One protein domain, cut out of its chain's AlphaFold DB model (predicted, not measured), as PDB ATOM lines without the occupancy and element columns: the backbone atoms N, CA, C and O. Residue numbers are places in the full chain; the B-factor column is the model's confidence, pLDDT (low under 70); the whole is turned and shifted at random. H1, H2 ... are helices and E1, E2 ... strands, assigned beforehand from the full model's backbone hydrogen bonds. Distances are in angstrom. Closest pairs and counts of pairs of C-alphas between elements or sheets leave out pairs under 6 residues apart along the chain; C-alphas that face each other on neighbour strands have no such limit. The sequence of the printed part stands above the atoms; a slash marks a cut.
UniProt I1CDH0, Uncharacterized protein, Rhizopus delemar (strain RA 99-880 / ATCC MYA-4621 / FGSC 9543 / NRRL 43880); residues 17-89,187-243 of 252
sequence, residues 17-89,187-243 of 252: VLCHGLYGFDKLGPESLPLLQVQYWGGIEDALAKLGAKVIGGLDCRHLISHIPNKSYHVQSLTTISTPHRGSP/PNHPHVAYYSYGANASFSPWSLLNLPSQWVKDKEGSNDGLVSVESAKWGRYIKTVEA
ATOM      1  N   VAL A  17     356.193 338.491 508.023       62.44
ATOM      2  CA  VAL A  17     355.870 339.724 508.740       62.44
ATOM      3  C   VAL A  17     354.563 340.249 508.168       62.44
ATOM      4  O   VAL A  17     354.491 340.544 506.974       62.44
ATOM      5  N   LEU A  18     353.523 340.320 508.995       61.03
ATOM      6  CA  LEU A  18     352.259 340.934 508.610       61.03
ATOM      7  C   LEU A  18     352.393 342.437 508.802       61.03
ATOM      8  O   LEU A  18     352.451 342.929 509.926       61.03
ATOM      9  N   CYS A  19     352.457 343.157 507.688       57.19
ATOM     10  CA  CYS A  19     352.421 344.608 507.706       57.19
ATOM     11  C   CYS A  19     350.989 345.103 507.538       57.19
ATOM     12  O   CYS A  19     350.292 344.690 506.611       57.19
ATOM     13  N   HIS A  20     350.555 346.004 508.412       61.34
ATOM     14  CA  HIS A  20     349.222 346.593 508.338       61.34
ATOM     15  C   HIS A  20     349.064 347.481 507.083       61.34
ATOM     16  O   HIS A  20     349.943 348.272 506.732       61.34
ATOM     17  N   GLY A  21     347.923 347.357 506.401       47.34
ATOM     18  CA  GLY A  21     347.583 348.154 505.215       47.34
ATOM     19  C   GLY A  21     346.711 349.377 505.503       47.34
ATOM     20  O   GLY A  21     346.503 350.196 504.612       47.34
ATOM     21  N   LEU A  22     346.211 349.524 506.733       41.28
ATOM     22  CA  LEU A  22     345.320 350.610 507.121       41.28
ATOM     23  C   LEU A  22     345.649 351.045 508.559       41.28
ATOM     24  O   LEU A  22     345.640 350.237 509.480       41.28
ATOM     25  N   TYR A  23     345.954 352.329 508.733       46.19
ATOM     26  CA  TYR A  23     346.067 353.040 510.015       46.19
ATOM     27  C   TYR A  23     347.301 352.884 510.903       46.19
ATOM     28  O   TYR A  23     347.395 353.665 511.837       46.19
ATOM     29  N   GLY A  24     348.285 352.020 510.649       42.66
ATOM     30  CA  GLY A  24     349.475 352.055 511.522       42.66
ATOM     31  C   GLY A  24     349.342 351.294 512.845       42.66
ATOM     32  O   GLY A  24     350.264 351.340 513.654       42.66
ATOM     33  N   PHE A  25     348.192 350.659 513.102       43.28
ATOM     34  CA  PHE A  25     347.851 350.120 514.418       43.28
ATOM     35  C   PHE A  25     347.514 348.628 514.350       43.28
ATOM     36  O   PHE A  25     346.663 348.214 513.567       43.28
ATOM     37  N   ASP A  26     348.111 347.843 515.247       46.88
ATOM     38  CA  ASP A  26     347.723 346.444 515.484       46.88
ATOM     39  C   ASP A  26     346.359 346.342 516.201       46.88
ATOM     40  O   ASP A  26     345.676 345.314 516.141       46.88
ATOM     41  N   LYS A  27     345.949 347.424 516.886       51.19
ATOM     42  CA  LYS A  27     344.719 347.525 517.682       51.19
ATOM     43  C   LYS A  27     344.068 348.900 517.534       51.19
ATOM     44  O   LYS A  27     344.727 349.921 517.700       51.19
ATOM     45  N   LEU A  28     342.761 348.929 517.294       53.69
ATOM     46  CA  LEU A  28     341.938 350.141 517.328       53.69
ATOM     47  C   LEU A  28     341.267 350.260 518.698       53.69
ATOM     48  O   LEU A  28     340.436 349.425 519.034       53.69
ATOM     49  N   GLY A  29     341.614 351.282 519.482       51.44
ATOM     50  CA  GLY A  29     340.989 351.571 520.779       51.44
ATOM     51  C   GLY A  29     341.954 352.242 521.767       51.44
ATOM     52  O   GLY A  29     343.169 352.145 521.592       51.44
ATOM     53  N   PRO A  30     341.455 352.941 522.802       50.47
ATOM     54  CA  PRO A  30     342.315 353.575 523.798       50.47
ATOM     55  C   PRO A  30     343.091 352.529 524.611       50.47
ATOM     56  O   PRO A  30     342.517 351.550 525.090       50.47
ATOM     57  N   GLU A  31     344.395 352.749 524.810       50.59
ATOM     58  CA  GLU A  31     345.262 351.851 525.598       50.59
ATOM     59  C   GLU A  31     344.748 351.633 527.027       50.59
ATOM     60  O   GLU A  31     344.927 350.561 527.601       50.59
ATOM     61  N   SER A  32     344.048 352.625 527.580       49.22
ATOM     62  CA  SER A  32     343.458 352.585 528.918       49.22
ATOM     63  C   SER A  32     342.205 351.708 529.041       49.22
ATOM     64  O   SER A  32     341.790 351.433 530.165       49.22
ATOM     65  N   LEU A  33     341.593 351.258 527.935       48.50
ATOM     66  CA  LEU A  33     340.390 350.413 527.948       48.50
ATOM     67  C   LEU A  33     340.556 349.201 527.012       48.50
ATOM     68  O   LEU A  33     340.046 349.212 525.890       48.50
ATOM     69  N   PRO A  34     341.205 348.117 527.482       54.09
ATOM     70  CA  PRO A  34     341.467 346.917 526.682       54.09
ATOM     71  C   PRO A  34     340.213 346.273 526.073       54.09
ATOM     72  O   PRO A  34     340.290 345.673 525.009       54.09
ATOM     73  N   LEU A  35     339.050 346.430 526.715       52.59
ATOM     74  CA  LEU A  35     337.776 345.877 526.241       52.59
ATOM     75  C   LEU A  35     337.251 346.547 524.955       52.59
ATOM     76  O   LEU A  35     336.394 345.988 524.280       52.59
ATOM     77  N   LEU A  36     337.738 347.749 524.634       52.97
ATOM     78  CA  LEU A  36     337.388 348.486 523.417       52.97
ATOM     79  C   LEU A  36     338.459 348.345 522.327       52.97
ATOM     80  O   LEU A  36     338.365 349.015 521.302       52.97
ATOM     81  N   GLN A  37     339.480 347.507 522.543       53.31
ATOM     82  CA  GLN A  37     340.517 347.253 521.550       53.31
ATOM     83  C   GLN A  37     340.029 346.229 520.525       53.31
ATOM     84  O   GLN A  37     339.870 345.049 520.829       53.31
ATOM     85  N   VAL A  38     339.844 346.674 519.288       56.75
ATOM     86  CA  VAL A  38     339.581 345.802 518.143       56.75
ATOM     87  C   VAL A  38     340.917 345.423 517.519       56.75
ATOM     88  O   VAL A  38     341.660 346.293 517.060       56.75
ATOM     89  N   GLN A  39     341.237 344.130 517.511       56.28
ATOM     90  CA  GLN A  39     342.404 343.625 516.788       56.28
ATOM     91  C   GLN A  39     342.127 343.668 515.289       56.28
ATOM     92  O   GLN A  39     341.086 343.201 514.823       56.28
ATOM     93  N   TYR A  40     343.059 344.245 514.537       57.31
ATOM     94  CA  TYR A  40     342.889 344.383 513.095       57.31
ATOM     95  C   TYR A  40     342.931 343.020 512.385       57.31
ATOM     96  O   TYR A  40     342.121 342.769 511.499       57.31
ATOM     97  N   TRP A  41     343.823 342.123 512.819       54.75
ATOM     98  CA  TRP A  41     343.924 340.751 512.318       54.75
ATOM     99  C   TRP A  41     343.146 339.793 513.226       54.75
ATOM    100  O   TRP A  41     343.658 339.336 514.245       54.75
ATOM    101  N   GLY A  42     341.909 339.467 512.858       59.88
ATOM    102  CA  GLY A  42     341.101 338.468 513.555       59.88
ATOM    103  C   GLY A  42     341.650 337.060 513.322       59.88
ATOM    104  O   GLY A  42     341.336 336.422 512.324       59.88
ATOM    105  N   GLY A  43     342.517 336.571 514.212       63.44
ATOM    106  CA  GLY A  43     342.977 335.174 514.216       63.44
ATOM    107  C   GLY A  43     343.874 334.746 513.044       63.44
ATOM    108  O   GLY A  43     344.253 333.579 512.978       63.44
ATOM    109  N   ILE A  44     344.248 335.650 512.130       68.12
ATOM    110  CA  ILE A  44     345.143 335.348 510.995       68.12
ATOM    111  C   ILE A  44     346.558 335.020 511.472       68.12
ATOM    112  O   ILE A  44     347.168 334.077 510.966       68.12
ATOM    113  N   GLU A  45     347.069 335.756 512.461       64.94
ATOM    114  CA  GLU A  45     348.356 335.444 513.088       64.94
ATOM    115  C   GLU A  45     348.336 334.032 513.685       64.94
ATOM    116  O   GLU A  45     349.194 333.216 513.351       64.94
ATOM    117  N   ASP A  46     347.297 333.706 514.459       66.81
ATOM    118  CA  ASP A  46     347.107 332.378 515.045       66.81
ATOM    119  C   ASP A  46     346.952 331.285 513.985       66.81
ATOM    120  O   ASP A  46     347.493 330.189 514.136       66.81
ATOM    121  N   ALA A  47     346.212 331.548 512.906       71.06
ATOM    122  CA  ALA A  47     346.017 330.601 511.815       71.06
ATOM    123  C   ALA A  47     347.342 330.299 511.105       71.06
ATOM    124  O   ALA A  47     347.680 329.135 510.896       71.06
ATOM    125  N   LEU A  48     348.132 331.325 510.788       70.56
ATOM    126  CA  LEU A  48     349.447 331.166 510.166       70.56
ATOM    127  C   LEU A  48     350.458 330.510 511.119       70.56
ATOM    128  O   LEU A  48     351.226 329.646 510.691       70.56
ATOM    129  N   ALA A  49     350.419 330.853 512.408       68.44
ATOM    130  CA  ALA A  49     351.236 330.219 513.436       68.44
ATOM    131  C   ALA A  49     350.898 328.727 513.601       68.44
ATOM    132  O   ALA A  49     351.805 327.894 513.634       68.44
ATOM    133  N   LYS A  50     349.606 328.357 513.608       76.19
ATOM    134  CA  LYS A  50     349.137 326.953 513.612       76.19
ATOM    135  C   LYS A  50     349.614 326.169 512.392       76.19
ATOM    136  O   LYS A  50     349.817 324.963 512.481       76.19
ATOM    137  N   LEU A  51     349.820 326.852 511.271       68.94
ATOM    138  CA  LEU A  51     350.371 326.284 510.044       68.94
ATOM    139  C   LEU A  51     351.914 326.222 510.037       68.94
ATOM    140  O   LEU A  51     352.515 325.871 509.022       68.94
ATOM    141  N   GLY A  52     352.568 326.551 511.155       66.31
ATOM    142  CA  GLY A  52     354.022 326.485 511.323       66.31
ATOM    143  C   GLY A  52     354.781 327.692 510.770       66.31
ATOM    144  O   GLY A  52     356.010 327.655 510.704       66.31
ATOM    145  N   ALA A  53     354.090 328.760 510.358       70.12
ATOM    146  CA  ALA A  53     354.746 330.001 509.964       70.12
ATOM    147  C   ALA A  53     355.150 330.802 511.209       70.12
ATOM    148  O   ALA A  53     354.373 330.963 512.146       70.12
ATOM    149  N   LYS A  54     356.359 331.363 511.210       57.75
ATOM    150  CA  LYS A  54     356.744 332.357 512.216       57.75
ATOM    151  C   LYS A  54     356.174 333.709 511.797       57.75
ATOM    152  O   LYS A  54     356.659 334.256 510.809       57.75
ATOM    153  N   VAL A  55     355.180 334.214 512.523       57.03
ATOM    154  CA  VAL A  55     354.515 335.493 512.237       57.03
ATOM    155  C   VAL A  55     355.036 336.590 513.164       57.03
ATOM    156  O   VAL A  55     355.317 336.335 514.332       57.03
ATOM    157  N   ILE A  56     355.230 337.794 512.628       51.00
ATOM    158  CA  ILE A  56     355.599 339.000 513.378       51.00
ATOM    159  C   ILE A  56     354.745 340.160 512.834       51.00
ATOM    160  O   ILE A  56     354.654 340.316 511.618       51.00
ATOM    161  N   GLY A  57     354.108 340.965 513.687       49.59
ATOM    162  CA  GLY A  57     353.391 342.184 513.269       49.59
ATOM    163  C   GLY A  57     354.347 343.342 512.946       49.59
ATOM    164  O   GLY A  57     355.437 343.420 513.519       49.59
ATOM    165  N   GLY A  58     353.993 344.231 512.012       42.78
ATOM    166  CA  GLY A  58     354.874 345.331 511.609       42.78
ATOM    167  C   GLY A  58     354.212 346.517 510.903       42.78
ATOM    168  O   GLY A  58     353.103 346.422 510.371       42.78
ATOM    169  N   LEU A  59     354.951 347.637 510.881       52.00
ATOM    170  CA  LEU A  59     354.545 348.904 510.273       52.00
ATOM    171  C   LEU A  59     354.904 349.035 508.787       52.00
ATOM    172  O   LEU A  59     355.911 348.490 508.346       52.00
ATOM    173  N   ASP A  60     354.045 349.739 508.038       65.69
ATOM    174  CA  ASP A  60     354.057 350.004 506.584       65.69
ATOM    175  C   ASP A  60     355.295 349.471 505.832       65.69
ATOM    176  O   ASP A  60     356.335 350.126 505.692       65.69
ATOM    177  N   CYS A  61     355.151 348.243 505.328       73.69
ATOM    178  CA  CYS A  61     356.230 347.452 504.747       73.69
ATOM    179  C   CYS A  61     356.938 348.149 503.582       73.69
ATOM    180  O   CYS A  61     358.149 347.992 503.429       73.69
ATOM    181  N   ARG A  62     356.219 348.889 502.725       78.75
ATOM    182  CA  ARG A  62     356.854 349.537 501.565       78.75
ATOM    183  C   ARG A  62     357.759 350.666 502.024       78.75
ATOM    184  O   ARG A  62     358.915 350.706 501.608       78.75
ATOM    185  N   HIS A  63     357.263 351.511 502.925       74.50
ATOM    186  CA  HIS A  63     358.056 352.585 503.505       74.50
ATOM    187  C   HIS A  63     359.279 352.030 504.247       74.50
ATOM    188  O   HIS A  63     360.407 352.451 503.999       74.50
ATOM    189  N   LEU A  64     359.074 351.011 505.084       76.50
ATOM    190  CA  LEU A  64     360.141 350.346 505.824       76.50
ATOM    191  C   LEU A  64     361.217 349.771 504.894       76.50
ATOM    192  O   LEU A  64     362.412 349.960 505.138       76.50
ATOM    193  N   ILE A  65     360.820 349.077 503.823       78.44
ATOM    194  CA  ILE A  65     361.757 348.466 502.873       78.44
ATOM    195  C   ILE A  65     362.604 349.542 502.192       78.44
ATOM    196  O   ILE A  65     363.826 349.383 502.160       78.44
ATOM    197  N   SER A  66     361.984 350.624 501.714       78.25
ATOM    198  CA  SER A  66     362.656 351.661 500.926       78.25
ATOM    199  C   SER A  66     363.502 352.627 501.758       78.25
ATOM    200  O   SER A  66     364.567 353.023 501.298       78.25
ATOM    201  N   HIS A  67     363.063 352.994 502.967       77.25
ATOM    202  CA  HIS A  67     363.615 354.158 503.679       77.25
ATOM    203  C   HIS A  67     364.483 353.844 504.889       77.25
ATOM    204  O   HIS A  67     365.271 354.693 505.289       77.25
ATOM    205  N   ILE A  68     364.373 352.656 505.490       77.94
ATOM    206  CA  ILE A  68     365.157 352.326 506.689       77.94
ATOM    207  C   ILE A  68     366.496 351.684 506.280       77.94
ATOM    208  O   ILE A  68     366.499 350.525 505.855       77.94
ATOM    209  N   PRO A  69     367.650 352.364 506.391       75.31
ATOM    210  CA  PRO A  69     368.943 351.748 506.099       75.31
ATOM    211  C   PRO A  69     369.381 350.784 507.220       75.31
ATOM    212  O   PRO A  69     368.870 350.837 508.334       75.31
ATOM    213  N   ASN A  70     370.367 349.921 506.939       78.50
ATOM    214  CA  ASN A  70     371.085 349.107 507.940       78.50
ATOM    215  C   ASN A  70     370.205 348.196 508.820       78.50
ATOM    216  O   ASN A  70     370.402 348.084 510.029       78.50
ATOM    217  N   LYS A  71     369.235 347.518 508.203       79.88
ATOM    218  CA  LYS A  71     368.399 346.520 508.881       79.88
ATOM    219  C   LYS A  71     369.240 345.293 509.259       79.88
ATOM    220  O   LYS A  71     370.031 344.814 508.453       79.88
ATOM    221  N   SER A  72     369.001 344.721 510.439       81.94
ATOM    222  CA  SER A  72     369.590 343.436 510.863       81.94
ATOM    223  C   SER A  72     368.996 342.216 510.141       81.94
ATOM    224  O   SER A  72     369.352 341.077 510.436       81.94
ATOM    225  N   TYR A  73     368.070 342.446 509.212       79.56
ATOM    226  CA  TYR A  73     367.354 341.431 508.456       79.56
ATOM    227  C   TYR A  73     367.252 341.818 506.981       79.56
ATOM    228  O   TYR A  73     367.260 342.996 506.616       79.56
ATOM    229  N   HIS A  74     367.074 340.806 506.134       83.31
ATOM    230  CA  HIS A  74     366.793 340.978 504.715       83.31
ATOM    231  C   HIS A  74     365.359 340.557 504.410       83.31
ATOM    232  O   HIS A  74     364.955 339.427 504.686       83.31
ATOM    233  N   VAL A  75     364.593 341.469 503.814       84.19
ATOM    234  CA  VAL A  75     363.252 341.162 503.313       84.19
ATOM    235  C   VAL A  75     363.404 340.409 501.995       84.19
ATOM    236  O   VAL A  75     363.994 340.932 501.057       84.19
ATOM    237  N   GLN A  76     362.895 339.179 501.912       87.31
ATOM    238  CA  GLN A  76     362.928 338.403 500.661       87.31
ATOM    239  C   GLN A  76     361.738 338.730 499.759       87.31
ATOM    240  O   GLN A  76     361.867 338.816 498.538       87.31
ATOM    241  N   SER A  77     360.566 338.929 500.361       86.75
ATOM    242  CA  SER A  77     359.353 339.264 499.631       86.75
ATOM    243  C   SER A  77     358.384 340.087 500.464       86.75
ATOM    244  O   SER A  77     358.292 339.889 501.673       86.75
ATOM    245  N   LEU A  78     357.606 340.927 499.790       84.94
ATOM    246  CA  LEU A  78     356.420 341.589 500.312       84.94
ATOM    247  C   LEU A  78     355.192 341.049 499.578       84.94
ATOM    248  O   LEU A  78     355.149 341.092 498.351       84.94
ATOM    249  N   THR A  79     354.192 340.584 500.326       84.19
ATOM    250  CA  THR A  79     352.873 340.248 499.779       84.19
ATOM    251  C   THR A  79     351.839 341.182 500.380       84.19
ATOM    252  O   THR A  79     351.742 341.274 501.601       84.19
ATOM    253  N   THR A  80     351.077 341.868 499.533       83.75
ATOM    254  CA  THR A  80     349.979 342.739 499.957       83.75
ATOM    255  C   THR A  80     348.629 342.128 499.606       83.75
ATOM    256  O   THR A  80     348.487 341.433 498.598       83.75
ATOM    257  N   ILE A  81     347.634 342.365 500.458       85.19
ATOM    258  CA  ILE A  81     346.261 341.886 500.282       85.19
ATOM    259  C   ILE A  81     345.359 343.103 500.456       85.19
ATOM    260  O   ILE A  81     345.397 343.736 501.508       85.19
ATOM    261  N   SER A  82     344.631 343.481 499.401       86.81
ATOM    262  CA  SER A  82     343.726 344.643 499.392       86.81
ATOM    263  C   SER A  82     344.336 345.938 499.938       86.81
ATOM    264  O   SER A  82     343.678 346.757 500.572       86.81
ATOM    265  N   THR A  83     345.630 346.146 499.697       84.31
ATOM    266  CA  THR A  83     346.324 347.359 500.137       84.31
ATOM    267  C   THR A  83     346.079 348.493 499.139       84.31
ATOM    268  O   THR A  83     346.337 348.295 497.952       84.31
ATOM    269  N   PRO A  84     345.644 349.690 499.570       86.62
ATOM    270  CA  PRO A  84     345.352 350.806 498.671       86.62
ATOM    271  C   PRO A  84     346.638 351.474 498.153       86.62
ATOM    272  O   PRO A  84     346.958 352.606 498.504       86.62
ATOM    273  N   HIS A  85     347.412 350.799 497.294       85.56
ATOM    274  CA  HIS A  85     348.705 351.313 496.818       85.56
ATOM    275  C   HIS A  85     348.596 352.600 495.996       85.56
ATOM    276  O   HIS A  85     349.589 353.308 495.824       85.56
ATOM    277  N   ARG A  86     347.413 352.894 495.462       88.69
ATOM    278  CA  ARG A  86     347.094 354.130 494.740       88.69
ATOM    279  C   ARG A  86     346.043 354.960 495.478       88.69
ATOM    280  O   ARG A  86     345.426 355.816 494.855       88.69
ATOM    281  N   GLY A  87     345.876 354.707 496.774       85.44
ATOM    282  CA  GLY A  87     344.862 355.297 497.637       85.44
ATOM    283  C   GLY A  87     343.476 354.695 497.424       85.44
ATOM    284  O   GLY A  87     343.315 353.709 496.700       85.44
ATOM    285  N   SER A  88     342.479 355.277 498.080       85.62
ATOM    286  CA  SER A  88     341.081 354.875 497.951       85.62
ATOM    287  C   SER A  88     340.177 356.074 497.650       85.62
ATOM    288  O   SER A  88     340.232 357.074 498.373       85.62
ATOM    289  N   PRO A  89     339.266 355.957 496.663       87.69
ATOM    290  CA  PRO A  89     338.152 356.884 496.469       87.69
ATOM    291  C   PRO A  89     337.334 357.186 497.727       87.69
ATOM    292  O   PRO A  89     336.786 358.284 497.839       87.69
ATOM    293  N   PRO A 187     360.315 353.780 496.201       89.25
ATOM    294  CA  PRO A 187     360.607 352.862 495.110       89.25
ATOM    295  C   PRO A 187     360.831 351.440 495.627       89.25
ATOM    296  O   PRO A 187     361.275 351.223 496.756       89.25
ATOM    297  N   ASN A 188     360.556 350.455 494.775       89.06
ATOM    298  CA  ASN A 188     360.825 349.058 495.095       89.06
ATOM    299  C   ASN A 188     362.329 348.819 495.284       89.06
ATOM    300  O   ASN A 188     363.149 349.285 494.495       89.06
ATOM    301  N   HIS A 189     362.680 348.023 496.290       88.31
ATOM    302  CA  HIS A 189     364.046 347.560 496.473       88.31
ATOM    303  C   HIS A 189     364.345 346.427 495.472       88.31
ATOM    304  O   HIS A 189     363.559 345.480 495.384       88.31
ATOM    305  N   PRO A 190     365.474 346.462 494.739       90.88
ATOM    306  CA  PRO A 190     365.728 345.564 493.602       90.88
ATOM    307  C   PRO A 190     365.818 344.079 493.977       90.88
ATOM    308  O   PRO A 190     365.576 343.212 493.142       90.88
ATOM    309  N   HIS A 191     366.149 343.775 495.233       89.38
ATOM    310  CA  HIS A 191     366.291 342.401 495.731       89.38
ATOM    311  C   HIS A 191     365.053 341.859 496.461       89.38
ATOM    312  O   HIS A 191     365.107 340.760 497.007       89.38
ATOM    313  N   VAL A 192     363.953 342.616 496.500       88.75
ATOM    314  CA  VAL A 192     362.711 342.188 497.156       88.75
ATOM    315  C   VAL A 192     361.702 341.767 496.094       88.75
ATOM    316  O   VAL A 192     361.422 342.513 495.157       88.75
ATOM    317  N   ALA A 193     361.116 340.583 496.248       89.38
ATOM    318  CA  ALA A 193     359.995 340.167 495.415       89.38
ATOM    319  C   ALA A 193     358.688 340.803 495.917       89.38
ATOM    320  O   ALA A 193     358.353 340.690 497.091       89.38
ATOM    321  N   TYR A 194     357.926 341.442 495.034       86.75
ATOM    322  CA  TYR A 194     356.654 342.078 495.387       86.75
ATOM    323  C   TYR A 194     355.488 341.308 494.777       86.75
ATOM    324  O   TYR A 194     355.449 341.111 493.561       86.75
ATOM    325  N   TYR A 195     354.528 340.929 495.613       88.31
ATOM    326  CA  TYR A 195     353.302 340.242 495.233       88.31
ATOM    327  C   TYR A 195     352.090 341.000 495.756       88.31
ATOM    328  O   TYR A 195     352.148 341.610 496.823       88.31
ATOM    329  N   SER A 196     350.983 340.932 495.028       87.19
ATOM    330  CA  SER A 196     349.733 341.551 495.465       87.19
ATOM    331  C   SER A 196     348.513 340.713 495.120       87.19
ATOM    332  O   SER A 196     348.454 340.047 494.082       87.19
ATOM    333  N   TYR A 197     347.524 340.792 495.999       90.44
ATOM    334  CA  TYR A 197     346.175 340.284 495.819       90.44
ATOM    335  C   TYR A 197     345.197 341.444 495.980       90.44
ATOM    336  O   TYR A 197     345.392 342.326 496.815       90.44
ATOM    337  N   GLY A 198     344.138 341.432 495.179       90.50
ATOM    338  CA  GLY A 198     342.982 342.304 495.387       90.50
ATOM    339  C   GLY A 198     341.762 341.461 495.707       90.50
ATOM    340  O   GLY A 198     341.788 340.246 495.499       90.50
ATOM    341  N   ALA A 199     340.688 342.099 496.142       93.62
ATOM    342  CA  ALA A 199     339.423 341.423 496.346       93.62
ATOM    343  C   ALA A 199     338.267 342.169 495.688       93.62
ATOM    344  O   ALA A 199     338.357 343.357 495.371       93.62
ATOM    345  N   ASN A 200     337.212 341.417 495.406       96.12
ATOM    346  CA  ASN A 200     335.975 341.927 494.850       96.12
ATOM    347  C   ASN A 200     334.797 341.229 495.526       96.12
ATOM    348  O   ASN A 200     334.783 340.001 495.624       96.12
ATOM    349  N   ALA A 201     333.794 342.002 495.925       93.38
ATOM    350  CA  ALA A 201     332.575 341.487 496.534       93.38
ATOM    351  C   ALA A 201     331.333 342.213 496.013       93.38
ATOM    352  O   ALA A 201     331.404 343.281 495.405       93.38
ATOM    353  N   SER A 202     330.173 341.597 496.241       91.44
ATOM    354  CA  SER A 202     328.868 342.219 496.022       91.44
ATOM    355  C   SER A 202     328.224 342.517 497.366       91.44
ATOM    356  O   SER A 202     328.227 341.672 498.260       91.44
ATOM    357  N   PHE A 203     327.647 343.707 497.501       88.94
ATOM    358  CA  PHE A 203     327.126 344.194 498.771       88.94
ATOM    359  C   PHE A 203     325.605 344.300 498.742       88.94
ATOM    360  O   PHE A 203     325.018 344.838 497.807       88.94
ATOM    361  N   SER A 204     324.968 343.799 499.800       86.81
ATOM    362  CA  SER A 204     323.557 344.080 500.077       86.81
ATOM    363  C   SER A 204     323.376 345.567 500.412       86.81
ATOM    364  O   SER A 204     324.268 346.133 501.049       86.81
ATOM    365  N   PRO A 205     322.226 346.197 500.094       81.25
ATOM    366  CA  PRO A 205     321.941 347.586 500.463       81.25
ATOM    367  C   PRO A 205     322.133 347.913 501.951       81.25
ATOM    368  O   PRO A 205     322.426 349.054 502.292       81.25
ATOM    369  N   TRP A 206     322.003 346.904 502.818       77.25
ATOM    370  CA  TRP A 206     322.131 347.013 504.274       77.25
ATOM    371  C   TRP A 206     323.567 346.861 504.798       77.25
ATOM    372  O   TRP A 206     323.798 347.007 505.995       77.25
ATOM    373  N   SER A 207     324.536 346.538 503.936       81.81
ATOM    374  CA  SER A 207     325.940 346.435 504.338       81.81
ATOM    375  C   SER A 207     326.549 347.818 504.551       81.81
ATOM    376  O   SER A 207     326.394 348.706 503.713       81.81
ATOM    377  N   LEU A 208     327.336 347.974 505.619       80.12
ATOM    378  CA  LEU A 208     328.130 349.186 505.858       80.12
ATOM    379  C   LEU A 208     329.146 349.458 504.735       80.12
ATOM    380  O   LEU A 208     329.538 350.603 504.530       80.12
ATOM    381  N   LEU A 209     329.544 348.424 503.986       84.38
ATOM    382  CA  LEU A 209     330.455 348.539 502.847       84.38
ATOM    383  C   LEU A 209     329.752 348.880 501.528       84.38
ATOM    384  O   LEU A 209     330.430 349.185 500.555       84.38
ATOM    385  N   ASN A 210     328.417 348.869 501.462       84.25
ATOM    386  CA  ASN A 210     327.698 349.094 500.206       84.25
ATOM    387  C   ASN A 210     327.931 350.500 499.637       84.25
ATOM    388  O   ASN A 210     328.283 350.656 498.472       84.25
ATOM    389  N   LEU A 211     327.755 351.526 500.464       85.06
ATOM    390  CA  LEU A 211     327.911 352.914 500.039       85.06
ATOM    391  C   LEU A 211     329.384 353.269 499.728       85.06
ATOM    392  O   LEU A 211     329.636 353.793 498.642       85.06
ATOM    393  N   PRO A 212     330.372 352.885 500.562       84.44
ATOM    394  CA  PRO A 212     331.787 352.976 500.197       84.44
ATOM    395  C   PRO A 212     332.141 352.219 498.906       84.44
ATOM    396  O   PRO A 212     332.836 352.762 498.047       84.44
ATOM    397  N   SER A 213     331.596 351.012 498.709       90.25
ATOM    398  CA  SER A 213     331.806 350.227 497.487       90.25
ATOM    399  C   SER A 213     331.313 350.952 496.242       90.25
ATOM    400  O   SER A 213     331.987 350.911 495.214       90.25
ATOM    401  N   GLN A 214     330.165 351.630 496.318       88.56
ATOM    402  CA  GLN A 214     329.622 352.408 495.203       88.56
ATOM    403  C   GLN A 214     330.554 353.563 494.828       88.56
ATOM    404  O   GLN A 214     330.900 353.696 493.660       88.56
ATOM    405  N   TRP A 215     331.066 354.316 495.805       88.38
ATOM    406  CA  TRP A 215     332.028 355.393 495.541       88.38
ATOM    407  C   TRP A 215     333.298 354.906 494.850       88.38
ATOM    408  O   TRP A 215     333.825 355.575 493.958       88.38
ATOM    409  N   VAL A 216     333.804 353.740 495.260       91.12
ATOM    410  CA  VAL A 216     334.951 353.116 494.598       91.12
ATOM    411  C   VAL A 216     334.560 352.630 493.209       91.12
ATOM    412  O   VAL A 216     335.304 352.855 492.263       91.12
ATOM    413  N   LYS A 217     333.392 352.002 493.064       92.50
ATOM    414  CA  LYS A 217     332.911 351.450 491.796       92.50
ATOM    415  C   LYS A 217     332.743 352.513 490.726       92.50
ATOM    416  O   LYS A 217     333.178 352.287 489.600       92.50
ATOM    417  N   ASP A 218     332.197 353.664 491.094       91.94
ATOM    418  CA  ASP A 218     331.974 354.783 490.183       91.94
ATOM    419  C   ASP A 218     333.290 355.368 489.647       91.94
ATOM    420  O   ASP A 218     333.334 355.841 488.512       91.94
ATOM    421  N   LYS A 219     334.375 355.320 490.437       92.62
ATOM    422  CA  LYS A 219     335.683 355.874 490.047       92.62
ATOM    423  C   LYS A 219     336.657 354.845 489.472       92.62
ATOM    424  O   LYS A 219     337.426 355.168 488.573       92.62
ATOM    425  N   GLU A 220     336.682 353.637 490.023       95.12
ATOM    426  CA  GLU A 220     337.750 352.648 489.817       95.12
ATOM    427  C   GLU A 220     337.232 351.213 489.575       95.12
ATOM    428  O   GLU A 220     338.030 350.316 489.304       95.12
ATOM    429  N   GLY A 221     335.916 350.971 489.620       95.56
ATOM    430  CA  GLY A 221     335.306 349.679 489.280       95.56
ATOM    431  C   GLY A 221     335.305 348.638 490.411       95.56
ATOM    432  O   GLY A 221     334.978 348.937 491.561       95.56
ATOM    433  N   SER A 222     335.589 347.373 490.077       97.12
ATOM    434  CA  SER A 222     335.550 346.239 491.019       97.12
ATOM    435  C   SER A 222     336.355 346.505 492.292       97.12
ATOM    436  O   SER A 222     337.480 347.008 492.232       97.12
ATOM    437  N   ASN A 223     335.781 346.166 493.446       96.38
ATOM    438  CA  ASN A 223     336.339 346.513 494.748       96.38
ATOM    439  C   ASN A 223     335.812 345.619 495.876       96.38
ATOM    440  O   ASN A 223     334.793 344.941 495.736       96.38
ATOM    441  N   ASP A 224     336.506 345.662 497.006       92.88
ATOM    442  CA  ASP A 224     336.202 344.892 498.215       92.88
ATOM    443  C   ASP A 224     335.374 345.668 499.251       92.88
ATOM    444  O   ASP A 224     335.248 345.247 500.400       92.88
ATOM    445  N   GLY A 225     334.804 346.805 498.856       89.88
ATOM    446  CA  GLY A 225     334.079 347.716 499.733       89.88
ATOM    447  C   GLY A 225     334.871 348.961 500.113       89.88
ATOM    448  O   GLY A 225     334.262 350.009 500.284       89.88
ATOM    449  N   LEU A 226     336.204 348.897 500.191       86.19
ATOM    450  CA  LEU A 226     337.041 350.045 500.573       86.19
ATOM    451  C   LEU A 226     338.169 350.328 499.583       86.19
ATOM    452  O   LEU A 226     338.584 351.478 499.442       86.19
ATOM    453  N   VAL A 227     338.674 349.310 498.894       89.44
ATOM    454  CA  VAL A 227     339.839 349.392 498.014       89.44
ATOM    455  C   VAL A 227     339.492 348.785 496.662       89.44
ATOM    456  O   VAL A 227     338.950 347.682 496.566       89.44
ATOM    457  N   SER A 228     339.801 349.510 495.586       95.88
ATOM    458  CA  SER A 228     339.621 348.982 494.236       95.88
ATOM    459  C   SER A 228     340.641 347.894 493.925       95.88
ATOM    460  O   SER A 228     341.787 347.920 494.386       95.88
ATOM    461  N   VAL A 229     340.257 346.963 493.053       95.94
ATOM    462  CA  VAL A 229     341.175 345.951 492.521       95.94
ATOM    463  C   VAL A 229     342.366 346.611 491.821       95.94
ATOM    464  O   VAL A 229     343.491 346.126 491.943       95.94
ATOM    465  N   GLU A 230     342.157 347.737 491.133       96.19
ATOM    466  CA  GLU A 230     343.242 348.490 490.498       96.19
ATOM    467  C   GLU A 230     344.206 349.110 491.515       96.19
ATOM    468  O   GLU A 230     345.425 349.041 491.329       96.19
ATOM    469  N   SER A 231     343.710 349.675 492.617       92.44
ATOM    470  CA  SER A 231     344.567 350.212 493.677       92.44
ATOM    471  C   SER A 231     345.339 349.103 494.398       92.44
ATOM    472  O   SER A 231     346.513 349.291 494.712       92.44
ATOM    473  N   ALA A 232     344.750 347.911 494.539       90.69
ATOM    474  CA  ALA A 232     345.390 346.751 495.158       90.69
ATOM    475  C   ALA A 232     346.581 346.176 494.365       90.69
ATOM    476  O   ALA A 232     347.430 345.488 494.930       90.69
ATOM    477  N   LYS A 233     346.692 346.446 493.057       94.19
ATOM    478  CA  LYS A 233     347.773 345.904 492.213       94.19
ATOM    479  C   LYS A 233     349.130 346.554 492.503       94.19
ATOM    480  O   LYS A 233     349.340 347.732 492.208       94.19
ATOM    481  N   TRP A 234     350.108 345.771 492.946       91.50
ATOM    482  CA  TRP A 234     351.513 346.181 493.067       91.50
ATOM    483  C   TRP A 234     352.488 345.033 492.807       91.50
ATOM    484  O   TRP A 234     352.236 343.888 493.185       91.50
ATOM    485  N   GLY A 235     353.623 345.326 492.168       91.69
ATOM    486  CA  GLY A 235     354.571 344.287 491.765       91.69
ATOM    487  C   GLY A 235     353.907 343.227 490.880       91.69
ATOM    488  O   GLY A 235     353.175 343.554 489.945       91.69
ATOM    489  N   ARG A 236     354.139 341.948 491.183       94.06
ATOM    490  CA  ARG A 236     353.465 340.833 490.516       94.06
ATOM    491  C   ARG A 236     352.080 340.611 491.126       94.06
ATOM    492  O   ARG A 236     351.949 340.022 492.198       94.06
ATOM    493  N   TYR A 237     351.045 341.026 490.406       94.56
ATOM    494  CA  TYR A 237     349.666 340.722 490.779       94.56
ATOM    495  C   TYR A 237     349.375 339.225 490.633       94.56
ATOM    496  O   TYR A 237     349.636 338.642 489.578       94.56
ATOM    497  N   ILE A 238     348.854 338.601 491.689       93.88
ATOM    498  CA  ILE A 238     348.592 337.162 491.717       93.88
ATOM    499  C   ILE A 238     347.152 336.852 491.320       93.88
ATOM    500  O   ILE A 238     346.936 336.073 490.390       93.88
ATOM    501  N   LYS A 239     346.166 337.415 492.031       94.06
ATOM    502  CA  LYS A 239     344.747 337.114 491.803       94.06
ATOM    503  C   LYS A 239     343.818 338.141 492.462       94.06
ATOM    504  O   LYS A 239     344.168 338.738 493.480       94.06
ATOM    505  N   THR A 240     342.612 338.268 491.909       95.44
ATOM    506  CA  THR A 240     341.437 338.826 492.593       95.44
ATOM    507  C   THR A 240     340.675 337.716 493.321       95.44
ATOM    508  O   THR A 240     340.293 336.724 492.694       95.44
ATOM    509  N   VAL A 241     340.472 337.846 494.628       93.44
ATOM    510  CA  VAL A 241     339.678 336.896 495.425       93.44
ATOM    511  C   VAL A 241     338.243 337.395 495.606       93.44
ATOM    512  O   VAL A 241     338.001 338.599 495.606       93.44
ATOM    513  N   GLU A 242     337.291 336.471 495.730       94.50
ATOM    514  CA  GLU A 242     335.903 336.809 496.066       94.50
ATOM    515  C   GLU A 242     335.773 336.913 497.584       94.50
ATOM    516  O   GLU A 242     335.675 335.901 498.275       94.50
ATOM    517  N   ALA A 243     335.881 338.137 498.091       90.88
ATOM    518  CA  ALA A 243     335.885 338.464 499.512       90.88
ATOM    519  C   ALA A 243     335.600 339.963 499.676       90.88
ATOM    520  O   ALA A 243     336.019 340.767 498.836       90.88
TER     521      ALA A 243
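AT A GLANCE: This is residues 17 to 89 and 187 to 243 of the 252 residues of an uncharacterized protein of Rhizopus delemar (strain RA 99-880 / ATCC MYA-4621 / FGSC 9543 / NRRL 43880) (UniProt I1CDH0). A slab of three parallel strands, E3, E4 and E5, has the short helix H4 packed on one face and H3 beyond H4, near the end of E4 at residue 200, while H2 grazes the slab near where E3 begins. Past the E3 side of the slab lies a smaller, separate part, the two-stranded parallel sheet E1 E2 with H1 beside E2, and from it the long stretch of residues 20 to 43 loops away from the slab; residues 68 to 73, between H2 and E3, stick out. The printed part has 130 residues with four named helices and five named strands, in the order E1, H1, E2, H2, E3, E4, H3, H4, E5, and under half of its residues are in named elements. The larger sheet has the order E3, E4, E5, all parallel, and the class is mixed, helices and strands. The whole is compact, with a radius of gyration of the C-alphas of 16.2 A, and spans 49 by 40 by 29 A.

IN THESE COORDINATES: The printed part begins with E1, residues 17 to 19, whose C-alpha 17 is at (355.870, 339.724, 508.740). After residues 20 to 43 come H1, residues 44 to 50, 9.7 A long from first to last C-alpha, and E2, residues 55 to 58, 9.9 A long. H2 is residues 61 to 67, 10.0 A long, and E3 is residues 77 to 81, 13.4 A long. After the cut, E4, residues 193 to 200, is the longest strand at 24.1 A and begins with C-alpha 193 at (359.995, 340.167, 495.415). H3, residues 210 to 220, is the longest helix at 14.9 A. H4 is residues 229 to 232, and E5, residues 236 to 242, is 18.9 A long, with C-alpha 242 at (335.903, 336.809, 496.066).

HOW THE PARTS SIT: In the larger sheet E4 is the inner strand, and E3 and E5 are the edge strands. E3 and E4 are parallel at 8 degrees, with N 80 and O 195 2.9 A apart, within hydrogen-bond range. E4 and E5 are parallel at 23 degrees, with N 238 and O 196 2.8 A apart, also within range. E4, H3, H4 and E5 form a strand-helix-strand unit, two parallel neighbour strands with helices between them, and its crossover is right-handed. H4 is on the sheet at a height of 7.5 A, and the closest C-alphas of E4 and H4, those of Gly 198 and Val 229, are 5.0 A apart. H3 is not on this sheet; H3 and H4 are close but not clearly touching, with the C-alphas of Glu 220 and Glu 230 closest at 6.9 A. H2 only grazes the sheet, with its residues 61 to 65. E1 and E3 are near each other, with 9 pairs of C-alphas within 10 A. E1 and E2 are parallel at 34 degrees, with N 18 and O 56 2.9 A apart, within range. E1, H1 and E2 form a second strand-helix-strand unit, also right-handed in its crossover. The closest C-alphas of H1 and E2 are those of Glu 45 and Val 55, 6.2 A apart. In H1 and H2 every O i to N i+4 pair is within hydrogen-bond range, in H3 6 of 7 are, and H4 is too short for such a pair.

THE WHOLE: The C-alphas of Asn 70 and Pro 205, the two farthest apart, are 49.7 A from each other. Residues 90 to 186 are not printed, and C-alphas 89 and 187 are 22.9 A apart across this cut. The link from E1 to H1 is long, with 24 residues; within it residues 27 to 28 pair with residues 38 to 39, antiparallel. The mean pLDDT of the printed part is 77.1, and 40 residues are under 70: residues 17 to 46, 49, 51 to 52 and 54 to 60.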